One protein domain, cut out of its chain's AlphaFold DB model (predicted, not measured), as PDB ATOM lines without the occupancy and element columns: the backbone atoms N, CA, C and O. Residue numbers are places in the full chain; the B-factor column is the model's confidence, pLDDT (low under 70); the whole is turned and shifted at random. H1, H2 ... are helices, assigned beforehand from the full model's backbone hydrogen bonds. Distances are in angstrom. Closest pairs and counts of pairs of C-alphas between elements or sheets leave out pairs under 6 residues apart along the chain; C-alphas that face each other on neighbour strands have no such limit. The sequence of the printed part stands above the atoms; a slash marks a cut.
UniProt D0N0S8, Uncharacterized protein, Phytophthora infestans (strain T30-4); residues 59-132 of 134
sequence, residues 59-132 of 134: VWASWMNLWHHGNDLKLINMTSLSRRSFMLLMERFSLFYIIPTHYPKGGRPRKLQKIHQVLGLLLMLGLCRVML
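What this domain is: This is residues 59 to 132 of the 134 residues of an uncharacterized protein of Phytophthora infestans (strain T30-4) (UniProt D0N0S8). Four helices gather in a small body with few contacts between them: residues 115 to 120 of H4 lie between H1 and H3, and H2 joins H1 to H3 at one end. From the other end a bare loop, residues 102 to 110, sticks out and lengthens the whole. The printed part has 74 residues, with H1, H2, H3 and H4 in that order and no named strand; the class is all helix. It is only just compact, close to loose, with a radius of gyration of the C-alphas of 13.3 A, and elongated, spanning 41 by 24 by 23 A.

How they stand to each other: H1, residues 62 to 69, and H2, residues 72 to 79, only just touch, and only at the corner by their tight link, with 3 pairs of C-alphas within 8 A; the closest, Leu 66 and Leu 75, are 6.5 A apart. H2 only just touches H3, residues 83 to 96, with 3 such pairs, at a steep tilt of 49 degrees; H3 does so with Arg 83 alone, whose C-alpha is 6.1 A from that of Asp 72. H4, residues 115 to 130, touches H3 with residues 115 to 119 alone, the closest C-alphas being those of Met 90 and His 116, 6.6 A. They run opposite ways at a steep tilt of 69 degrees, only just short of about perpendicular, and helix packing is mostly crossed, with helices at large angles. H4 only just touches H1, with 3 pairs, the closest C-alphas being Trp 63 and Gly 120, 6.6 A. In H1 and H2 every O i to N i+4 pair is within hydrogen-bond range; in H3 8 of 10 are, in H4 10 of 12.

Where its parts are: H1 begins at C-alpha 62 (214.860, 124.680, 192.694) and is 10.3 A long; H2 is 10.2 A. H3 is 20.2 A long, and H4, 22.6 A, ends at C-alpha 130 (220.548, 136.407, 204.200).

The domain as a whole: The C-alphas of Leu 73 and Lys 105, the two farthest apart, are 41.6 A apart. The printed part has no cut; the link from H3 to H4, 18 residues, is long. Confidence is under 70 in residues 59 to 61, 100 to 111 and 124 to 132.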
ATOM      1  N   VAL A  59     207.254 120.150 193.205       63.50
ATOM      2  CA  VAL A  59     208.053 119.185 192.434       63.50
ATOM      3  C   VAL A  59     209.123 119.876 191.580       63.50
ATOM      4  O   VAL A  59     210.194 119.315 191.381       63.50
ATOM      5  N   TRP A  60     208.867 121.105 191.128       65.62
ATOM      6  CA  TRP A  60     209.771 121.888 190.283       65.62
ATOM      7  C   TRP A  60     210.488 123.012 191.032       65.62
ATOM      8  O   TRP A  60     211.179 123.819 190.415       65.62
ATOM      9  N   ALA A  61     210.338 123.109 192.354       69.06
ATOM     10  CA  ALA A  61     211.067 124.110 193.116       69.06
ATOM     11  C   ALA A  61     212.578 123.820 193.050       69.06
ATOM     12  O   ALA A  61     213.004 122.677 193.219       69.06
ATOM     13  N   SER A  62     213.406 124.851 192.854       70.06
ATOM     14  CA  SER A  62     214.860 124.680 192.694       70.06
ATOM     15  C   SER A  62     215.502 123.935 193.866       70.06
ATOM     16  O   SER A  62     216.378 123.098 193.667       70.06
ATOM     17  N   TRP A  63     215.015 124.167 195.087       72.38
ATOM     18  CA  TRP A  63     215.492 123.462 196.276       72.38
ATOM     19  C   TRP A  63     215.026 121.988 196.324       72.38
ATOM     20  O   TRP A  63     215.734 121.161 196.885       72.38
ATOM     21  N   MET A  64     213.892 121.621 195.704       76.06
ATOM     22  CA  MET A  64     213.462 120.218 195.550       76.06
ATOM     23  C   MET A  64     214.325 119.480 194.533       76.06
ATOM     24  O   MET A  64     214.693 118.328 194.755       76.06
ATOM     25  N   ASN A  65     214.683 120.155 193.439       78.06
ATOM     26  CA  ASN A  65     215.636 119.609 192.482       78.06
ATOM     27  C   ASN A  65     217.007 119.401 193.147       78.06
ATOM     28  O   ASN A  65     217.616 118.345 193.009       78.06
ATOM     29  N   LEU A  66     217.446 120.362 193.960       79.19
ATOM     30  CA  LEU A  66     218.649 120.233 194.778       79.19
ATOM     31  C   LEU A  66     218.544 119.105 195.814       79.19
ATOM     32  O   LEU A  66     219.507 118.377 196.036       79.19
ATOM     33  N   TRP A  67     217.382 118.935 196.440       78.81
ATOM     34  CA  TRP A  67     217.159 117.880 197.419       78.81
ATOM     35  C   TRP A  67     217.245 116.486 196.791       78.81
ATOM     36  O   TRP A  67     217.875 115.609 197.377       78.81
ATOM     37  N   HIS A  68     216.652 116.286 195.612       81.56
ATOM     38  CA  HIS A  68     216.630 114.984 194.939       81.56
ATOM     39  C   HIS A  68     217.889 114.686 194.123       81.56
ATOM     40  O   HIS A  68     218.393 113.570 194.185       81.56
ATOM     41  N   HIS A  69     218.402 115.668 193.383       81.50
ATOM     42  CA  HIS A  69     219.471 115.475 192.395       81.50
ATOM     43  C   HIS A  69     220.759 116.233 192.743       81.50
ATOM     44  O   HIS A  69     221.769 116.099 192.056       81.50
ATOM     45  N   GLY A  70     220.745 117.071 193.782       79.31
ATOM     46  CA  GLY A  70     221.907 117.844 194.205       79.31
ATOM     47  C   GLY A  70     222.869 117.054 195.091       79.31
ATOM     48  O   GLY A  70     222.475 116.195 195.888       79.31
ATOM     49  N   ASN A  71     224.146 117.417 194.973       82.56
ATOM     50  CA  ASN A  71     225.212 116.972 195.866       82.56
ATOM     51  C   ASN A  71     225.217 117.803 197.152       82.56
ATOM     52  O   ASN A  71     224.789 118.960 197.155       82.56
ATOM     53  N   ASP A  72     225.770 117.235 198.224       83.12
ATOM     54  CA  ASP A  72     225.762 117.844 199.560       83.12
ATOM     55  C   ASP A  72     226.423 119.233 199.576       83.12
ATOM     56  O   ASP A  72     225.906 120.163 200.183       83.12
ATOM     57  N   LEU A  73     227.484 119.429 198.781       84.19
ATOM     58  CA  LEU A  73     228.137 120.732 198.602       84.19
ATOM     59  C   LEU A  73     227.180 121.802 198.053       84.19
ATOM     60  O   LEU A  73     227.170 122.934 198.521       84.19
ATOM     61  N   LYS A  74     226.343 121.451 197.068       81.00
ATOM     62  CA  LYS A  74     225.373 122.393 196.494       81.00
ATOM     63  C   LYS A  74     224.250 122.693 197.493       81.00
ATOM     64  O   LYS A  74     223.772 123.823 197.544       81.00
ATOM     65  N   LEU A  75     223.857 121.702 198.299       77.88
ATOM     66  CA  LEU A  75     222.880 121.866 199.378       77.88
ATOM     67  C   LEU A  75     223.403 122.819 200.461       77.88
ATOM     68  O   LEU A  75     222.695 123.754 200.839       77.88
ATOM     69  N   ILE A  76     224.657 122.642 200.881       84.38
ATOM     70  CA  ILE A  76     225.344 123.521 201.831       84.38
ATOM     71  C   ILE A  76     225.492 124.926 201.245       84.38
ATOM     72  O   ILE A  76     225.167 125.893 201.918       84.38
ATOM     73  N   ASN A  77     225.897 125.070 199.986       80.75
ATOM     74  CA  ASN A  77     226.050 126.395 199.379       80.75
ATOM     75  C   ASN A  77     224.725 127.164 199.295       80.75
ATOM     76  O   ASN A  77     224.714 128.383 199.423       80.75
ATOM     77  N   MET A  78     223.605 126.466 199.093       74.44
ATOM     78  CA  MET A  78     222.294 127.103 198.965       74.44
ATOM     79  C   MET A  78     221.585 127.321 200.308       74.44
ATOM     80  O   MET A  78     220.841 128.285 200.460       74.44
ATOM     81  N   THR A  79     221.759 126.409 201.267       74.06
ATOM     82  CA  THR A  79     220.995 126.411 202.530       74.06
ATOM     83  C   THR A  79     221.845 126.596 203.779       74.06
ATOM     84  O   THR A  79     221.296 126.711 204.872       74.06
ATOM     85  N   SER A  80     223.171 126.597 203.633       82.75
ATOM     86  CA  SER A  80     224.161 126.535 204.718       82.75
ATOM     87  C   SER A  80     224.015 125.310 205.627       82.75
ATOM     88  O   SER A  80     224.599 125.259 206.706       82.75
ATOM     89  N   LEU A  81     223.255 124.300 205.194       81.62
ATOM     90  CA  LEU A  81     222.999 123.071 205.933       81.62
ATOM     91  C   LEU A  81     223.494 121.870 205.129       81.62
ATOM     92  O   LEU A  81     223.271 121.790 203.923       81.62
ATOM     93  N   SER A  82     224.126 120.914 205.814       86.81
ATOM     94  CA  SER A  82     224.363 119.579 205.251       86.81
ATOM     95  C   SER A  82     223.045 118.813 205.132       86.81
ATOM     96  O   SER A  82     222.096 119.085 205.879       86.81
ATOM     97  N   ARG A  83     222.977 117.796 204.267       85.75
ATOM     98  CA  ARG A  83     221.789 116.937 204.147       85.75
ATOM     99  C   ARG A  83     221.435 116.280 205.482       85.75
ATOM    100  O   ARG A  83     220.257 116.194 205.819       85.75
ATOM    101  N   ARG A  84     222.433 115.896 206.289       88.06
ATOM    102  CA  ARG A  84     222.217 115.345 207.639       88.06
ATOM    103  C   ARG A  84     221.584 116.369 208.581       88.06
ATOM    104  O   ARG A  84     220.587 116.061 209.230       88.06
ATOM    105  N   SER A  85     222.131 117.582 208.638       86.62
ATOM    106  CA  SER A  85     221.589 118.669 209.464       86.62
ATOM    107  C   SER A  85     220.170 119.043 209.037       86.62
ATOM    108  O   SER A  85     219.311 119.279 209.880       86.62
ATOM    109  N   PHE A  86     219.909 119.040 207.729       83.62
ATOM    110  CA  PHE A  86     218.590 119.300 207.170       83.62
ATOM    111  C   PHE A  86     217.572 118.221 207.559       83.62
ATOM    112  O   PHE A  86     216.456 118.555 207.949       83.62
ATOM    113  N   MET A  87     217.942 116.936 207.519       86.12
ATOM    114  CA  MET A  87     217.069 115.851 207.991       86.12
ATOM    115  C   MET A  87     216.732 115.986 209.475       86.12
ATOM    116  O   MET A  87     215.566 115.875 209.840       86.12
ATOM    117  N   LEU A  88     217.719 116.306 210.313       89.38
ATOM    118  CA  LEU A  88     217.499 116.515 211.743       89.38
ATOM    119  C   LEU A  88     216.599 117.732 212.014       89.38
ATOM    120  O   LEU A  88     215.743 117.708 212.899       89.38
ATOM    121  N   LEU A  89     216.752 118.794 211.220       86.38
ATOM    122  CA  LEU A  89     215.859 119.947 211.262       86.38
ATOM    123  C   LEU A  89     214.434 119.568 210.839       86.38
ATOM    124  O   LEU A  89     213.488 119.980 211.502       86.38
ATOM    125  N   MET A  90     214.269 118.776 209.773       84.75
ATOM    126  CA  MET A  90     212.960 118.279 209.333       84.75
ATOM    127  C   MET A  90     212.279 117.428 210.400       84.75
ATOM    128  O   MET A  90     211.086 117.597 210.630       84.75
ATOM    129  N   GLU A  91     213.022 116.533 211.045       87.50
ATOM    130  CA  GLU A  91     212.513 115.674 212.110       87.50
ATOM    131  C   GLU A  91     211.995 116.518 213.278       87.50
ATOM    132  O   GLU A  91     210.837 116.392 213.668       87.50
ATOM    133  N   ARG A  92     212.790 117.484 213.753       87.25
ATOM    134  CA  ARG A  92     212.343 118.417 214.797       87.25
ATOM    135  C   ARG A  92     211.160 119.264 214.346       87.25
ATOM    136  O   ARG A  92     210.232 119.471 215.117       87.25
ATOM    137  N   PHE A  93     211.173 119.742 213.104       82.88
ATOM    138  CA  PHE A  93     210.089 120.547 212.544       82.88
ATOM    139  C   PHE A  93     208.780 119.755 212.428       82.88
ATOM    140  O   PHE A  93     207.711 120.323 212.637       82.88
ATOM    141  N   SER A  94     208.849 118.447 212.164       82.75
ATOM    142  CA  SER A  94     207.666 117.586 212.070       82.75
ATOM    143  C   SER A  94     206.856 117.518 213.369       82.75
ATOM    144  O   SER A  94     205.638 117.374 213.312       82.75
ATOM    145  N   LEU A  95     207.507 117.719 214.521       82.69
ATOM    146  CA  LEU A  95     206.846 117.784 215.830       82.69
ATOM    147  C   LEU A  95     205.969 119.032 215.982       82.69
ATOM    148  O   LEU A  95     204.943 118.996 216.654       82.69
ATOM    149  N   PHE A  96     206.369 120.138 215.354       78.88
ATOM    150  CA  PHE A  96     205.669 121.423 215.436       78.88
ATOM    151  C   PHE A  96     204.703 121.648 214.273       78.88
ATOM    152  O   PHE A  96     203.819 122.501 214.361       78.88
ATOM    153  N   TYR A  97     204.874 120.916 213.171       76.56
ATOM    154  CA  TYR A  97     204.107 121.104 211.948       76.56
ATOM    155  C   TYR A  97     203.522 119.782 211.449       76.56
ATOM    156  O   TYR A  97     204.116 119.065 210.638       76.56
ATOM    157  N   ILE A  98     202.309 119.489 211.912       74.00
ATOM    158  CA  ILE A  98     201.541 118.324 211.479       74.00
ATOM    159  C   ILE A  98     200.784 118.681 210.201       74.00
ATOM    160  O   ILE A  98     200.092 119.695 210.119       74.00
ATOM    161  N   ILE A  99     200.906 117.823 209.190       71.75
ATOM    162  CA  ILE A  99     200.149 117.922 207.944       71.75
ATOM    163  C   ILE A  99     198.905 117.040 208.082       71.75
ATOM    164  O   ILE A  99     199.015 115.829 207.900       71.75
ATOM    165  N   PRO A 100     197.718 117.611 208.354       67.69
ATOM    166  CA  PRO A 100     196.489 116.838 208.312       67.69
ATOM    167  C   PRO A 100     196.206 116.401 206.873       67.69
ATOM    168  O   PRO A 100     196.346 117.183 205.925       67.69
ATOM    169  N   THR A 101     195.805 115.141 206.727       64.69
ATOM    170  CA  THR A 101     195.438 114.491 205.461       64.69
ATOM    171  C   THR A 101     194.182 115.088 204.831       64.69
ATOM    172  O   THR A 101     194.013 115.009 203.616       64.69
ATOM    173  N   HIS A 102     193.324 115.731 205.625       61.22
ATOM    174  CA  HIS A 102     192.069 116.317 205.167       61.22
ATOM    175  C   HIS A 102     191.805 117.681 205.827       61.22
ATOM    176  O   HIS A 102     191.998 117.838 207.030       61.22
ATOM    177  N   TYR A 103     191.358 118.664 205.036       61.28
ATOM    178  CA  TYR A 103     190.967 119.998 205.511       61.28
ATOM    179  C   TYR A 103     189.560 120.340 204.990       61.28
ATOM    180  O   TYR A 103     189.424 120.667 203.808       61.28
ATOM    181  N   PRO A 104     188.517 120.301 205.838       56.91
ATOM    182  CA  PRO A 104     187.127 120.432 205.390       56.91
ATOM    183  C   PRO A 104     186.766 121.841 204.895       56.91
ATOM    184  O   PRO A 104     185.868 121.996 204.077       56.91
ATOM    185  N   LYS A 105     187.478 122.883 205.348       60.34
ATOM    186  CA  LYS A 105     187.199 124.290 204.995       60.34
ATOM    187  C   LYS A 105     187.936 124.794 203.745       60.34
ATOM    188  O   LYS A 105     187.805 125.961 203.394       60.34
ATOM    189  N   GLY A 106     188.726 123.945 203.079       59.94
ATOM    190  CA  GLY A 106     189.616 124.399 202.007       59.94
ATOM    191  C   GLY A 106     190.670 125.407 202.498       59.94
ATOM    192  O   GLY A 106     190.851 125.609 203.695       59.94
ATOM    193  N   GLY A 107     191.426 126.000 201.569       58.94
ATOM    194  CA  GLY A 107     192.433 127.036 201.863       58.94
ATOM    195  C   GLY A 107     193.889 126.560 201.884       58.94
ATOM    196  O   GLY A 107     194.799 127.369 201.714       58.94
ATOM    197  N   ARG A 108     194.148 125.251 201.995       63.25
ATOM    198  CA  ARG A 108     195.510 124.719 201.853       63.25
ATOM    199  C   ARG A 108     195.904 124.607 200.373       63.25
ATOM    200  O   ARG A 108     195.196 123.944 199.610       63.25
ATOM    201  N   PRO A 109     197.062 125.150 199.951       63.38
ATOM    202  CA  PRO A 109     197.575 124.924 198.606       63.38
ATOM    203  C   PRO A 109     197.803 123.426 198.367       63.38
ATOM    204  O   PRO A 109     198.633 122.808 199.037       63.38
ATOM    205  N   ARG A 110     197.144 122.836 197.355       67.12
ATOM    206  CA  ARG A 110     197.396 121.438 196.925       67.12
ATOM    207  C   ARG A 110     198.858 121.179 196.539       67.12
ATOM    208  O   ARG A 110     199.282 120.032 196.476       67.12
ATOM    209  N   LYS A 111     199.608 122.256 196.304       67.94
ATOM    210  CA  LYS A 111     201.041 122.319 196.022       67.94
ATOM    211  C   LYS A 111     201.944 122.127 197.258       67.94
ATOM    212  O   LYS A 111     203.147 122.121 197.093       67.94
ATOM    213  N   LEU A 112     201.446 122.013 198.490       70.62
ATOM    214  CA  LEU A 112     202.303 121.849 199.681       70.62
ATOM    215  C   LEU A 112     201.784 120.704 200.551       70.62
ATOM    216  O   LEU A 112     201.099 120.925 201.552       70.62
ATOM    217  N   GLN A 113     202.085 119.473 200.141       73.62
ATOM    218  CA  GLN A 113     201.576 118.249 200.770       73.62
ATOM    219  C   GLN A 113     202.587 117.583 201.703       73.62
ATOM    220  O   GLN A 113     202.184 116.865 202.611       73.62
ATOM    221  N   LYS A 114     203.890 117.816 201.508       77.75
ATOM    222  CA  LYS A 114     204.956 117.168 202.287       77.75
ATOM    223  C   LYS A 114     205.672 118.171 203.198       77.75
ATOM    224  O   LYS A 114     205.826 119.334 202.835       77.75
ATOM    225  N   ILE A 115     206.146 117.717 204.362       76.31
ATOM    226  CA  ILE A 115     206.782 118.575 205.387       76.31
ATOM    227  C   ILE A 115     208.033 119.260 204.839       76.31
ATOM    228  O   ILE A 115     208.194 120.468 205.008       76.31
ATOM    229  N   HIS A 116     208.863 118.526 204.093       75.38
ATOM    230  CA  HIS A 116     210.023 119.115 203.427       75.38
ATOM    231  C   HIS A 116     209.622 120.273 202.514       75.38
ATOM    232  O   HIS A 116     210.352 121.250 202.450       75.38
ATOM    233  N   GLN A 117     208.454 120.216 201.858       77.31
ATOM    234  CA  GLN A 117     208.009 121.273 200.946       77.31
ATOM    235  C   GLN A 117     207.751 122.596 201.655       77.31
ATOM    236  O   GLN A 117     208.114 123.659 201.156       77.31
ATOM    237  N   VAL A 118     207.158 122.510 202.842       76.19
ATOM    238  CA  VAL A 118     206.906 123.665 203.701       76.19
ATOM    239  C   VAL A 118     208.217 124.191 204.277       76.19
ATOM    240  O   VAL A 118     208.454 125.396 204.240       76.19
ATOM    241  N   LEU A 119     209.101 123.303 204.735       78.31
ATOM    242  CA  LEU A 119     210.402 123.701 205.267       78.31
ATOM    243  C   LEU A 119     211.281 124.364 204.199       78.31
ATOM    244  O   LEU A 119     211.881 125.401 204.454       78.31
ATOM    245  N   GLY A 120     211.315 123.813 202.986       75.62
ATOM    246  CA  GLY A 120     212.036 124.387 201.858       75.62
ATOM    247  C   GLY A 120     211.491 125.757 201.454       75.62
ATOM    248  O   GLY A 120     212.269 126.669 201.200       75.62
ATOM    249  N   LEU A 121     210.170 125.955 201.486       73.31
ATOM    250  CA  LEU A 121     209.564 127.273 201.275       73.31
ATOM    251  C   LEU A 121     209.967 128.273 202.372       73.31
ATOM    252  O   LEU A 121     210.325 129.408 202.063       73.31
ATOM    253  N   LEU A 122     209.945 127.858 203.642       73.75
ATOM    254  CA  LEU A 122     210.371 128.687 204.774       73.75
ATOM    255  C   LEU A 122     211.850 129.062 204.678       73.75
ATOM    256  O   LEU A 122     212.202 130.213 204.924       73.75
ATOM    257  N   LEU A 123     212.698 128.117 204.278       71.88
ATOM    258  CA  LEU A 123     214.121 128.350 204.075       71.88
ATOM    259  C   LEU A 123     214.368 129.257 202.877       71.88
ATOM    260  O   LEU A 123     215.116 130.205 203.019       71.88
ATOM    261  N   MET A 124     213.690 129.072 201.746       67.25
ATOM    262  CA  MET A 124     213.811 129.988 200.608       67.25
ATOM    263  C   MET A 124     213.376 131.409 200.979       67.25
ATOM    264  O   MET A 124     214.076 132.374 200.698       67.25
ATOM    265  N   LEU A 125     212.253 131.555 201.682       63.97
ATOM    266  CA  LEU A 125     211.747 132.860 202.109       63.97
ATOM    267  C   LEU A 125     212.587 133.496 203.231       63.97
ATOM    268  O   LEU A 125     212.637 134.727 203.331       63.97
ATOM    269  N   GLY A 126     213.196 132.685 204.096       56.25
ATOM    270  CA  GLY A 126     214.063 133.113 205.195       56.25
ATOM    271  C   GLY A 126     215.486 133.448 204.736       56.25
ATOM    272  O   GLY A 126     215.993 134.520 205.054       56.25
ATOM    273  N   LEU A 127     216.094 132.578 203.928       49.09
ATOM    274  CA  LEU A 127     217.452 132.703 203.388       49.09
ATOM    275  C   LEU A 127     217.553 133.720 202.252       49.09
ATOM    276  O   LEU A 127     218.598 134.352 202.133       49.09
ATOM    277  N   CYS A 128     216.482 133.983 201.487       42.12
ATOM    278  CA  CYS A 128     216.495 135.093 200.523       42.12
ATOM    279  C   CYS A 128     216.830 136.439 201.180       42.12
ATOM    280  O   CYS A 128     217.308 137.323 200.486       42.12
ATOM    281  N   ARG A 129     216.622 136.626 202.494       41.06
ATOM    282  CA  ARG A 129     217.112 137.835 203.182       41.06
ATOM    283  C   ARG A 129     218.577 137.746 203.600       41.06
ATOM    284  O   ARG A 129     219.212 138.786 203.647       41.06
ATOM    285  N   VAL A 130     219.118 136.558 203.877       37.03
ATOM    286  CA  VAL A 130     220.548 136.407 204.200       37.03
ATOM    287  C   VAL A 130     221.400 136.661 202.954       37.03
ATOM    288  O   VAL A 130     222.402 137.350 203.050       37.03
ATOM    289  N   MET A 131     220.956 136.214 201.775       33.50
ATOM    290  CA  MET A 131     221.648 136.483 200.504       33.50
ATOM    291  C   MET A 131     221.370 137.867 199.888       33.50
ATOM    292  O   MET A 131     222.021 138.217 198.917       33.50
ATOM    293  N   LEU A 132     220.416 138.651 200.409       32.06
ATOM    294  CA  LEU A 132     220.174 140.041 199.968       32.06
ATOM    295  C   LEU A 132     220.828 141.088 200.889       32.06
ATOM    296  O   LEU A 132     220.666 142.283 200.660       32.06
TER     297      LEU A 132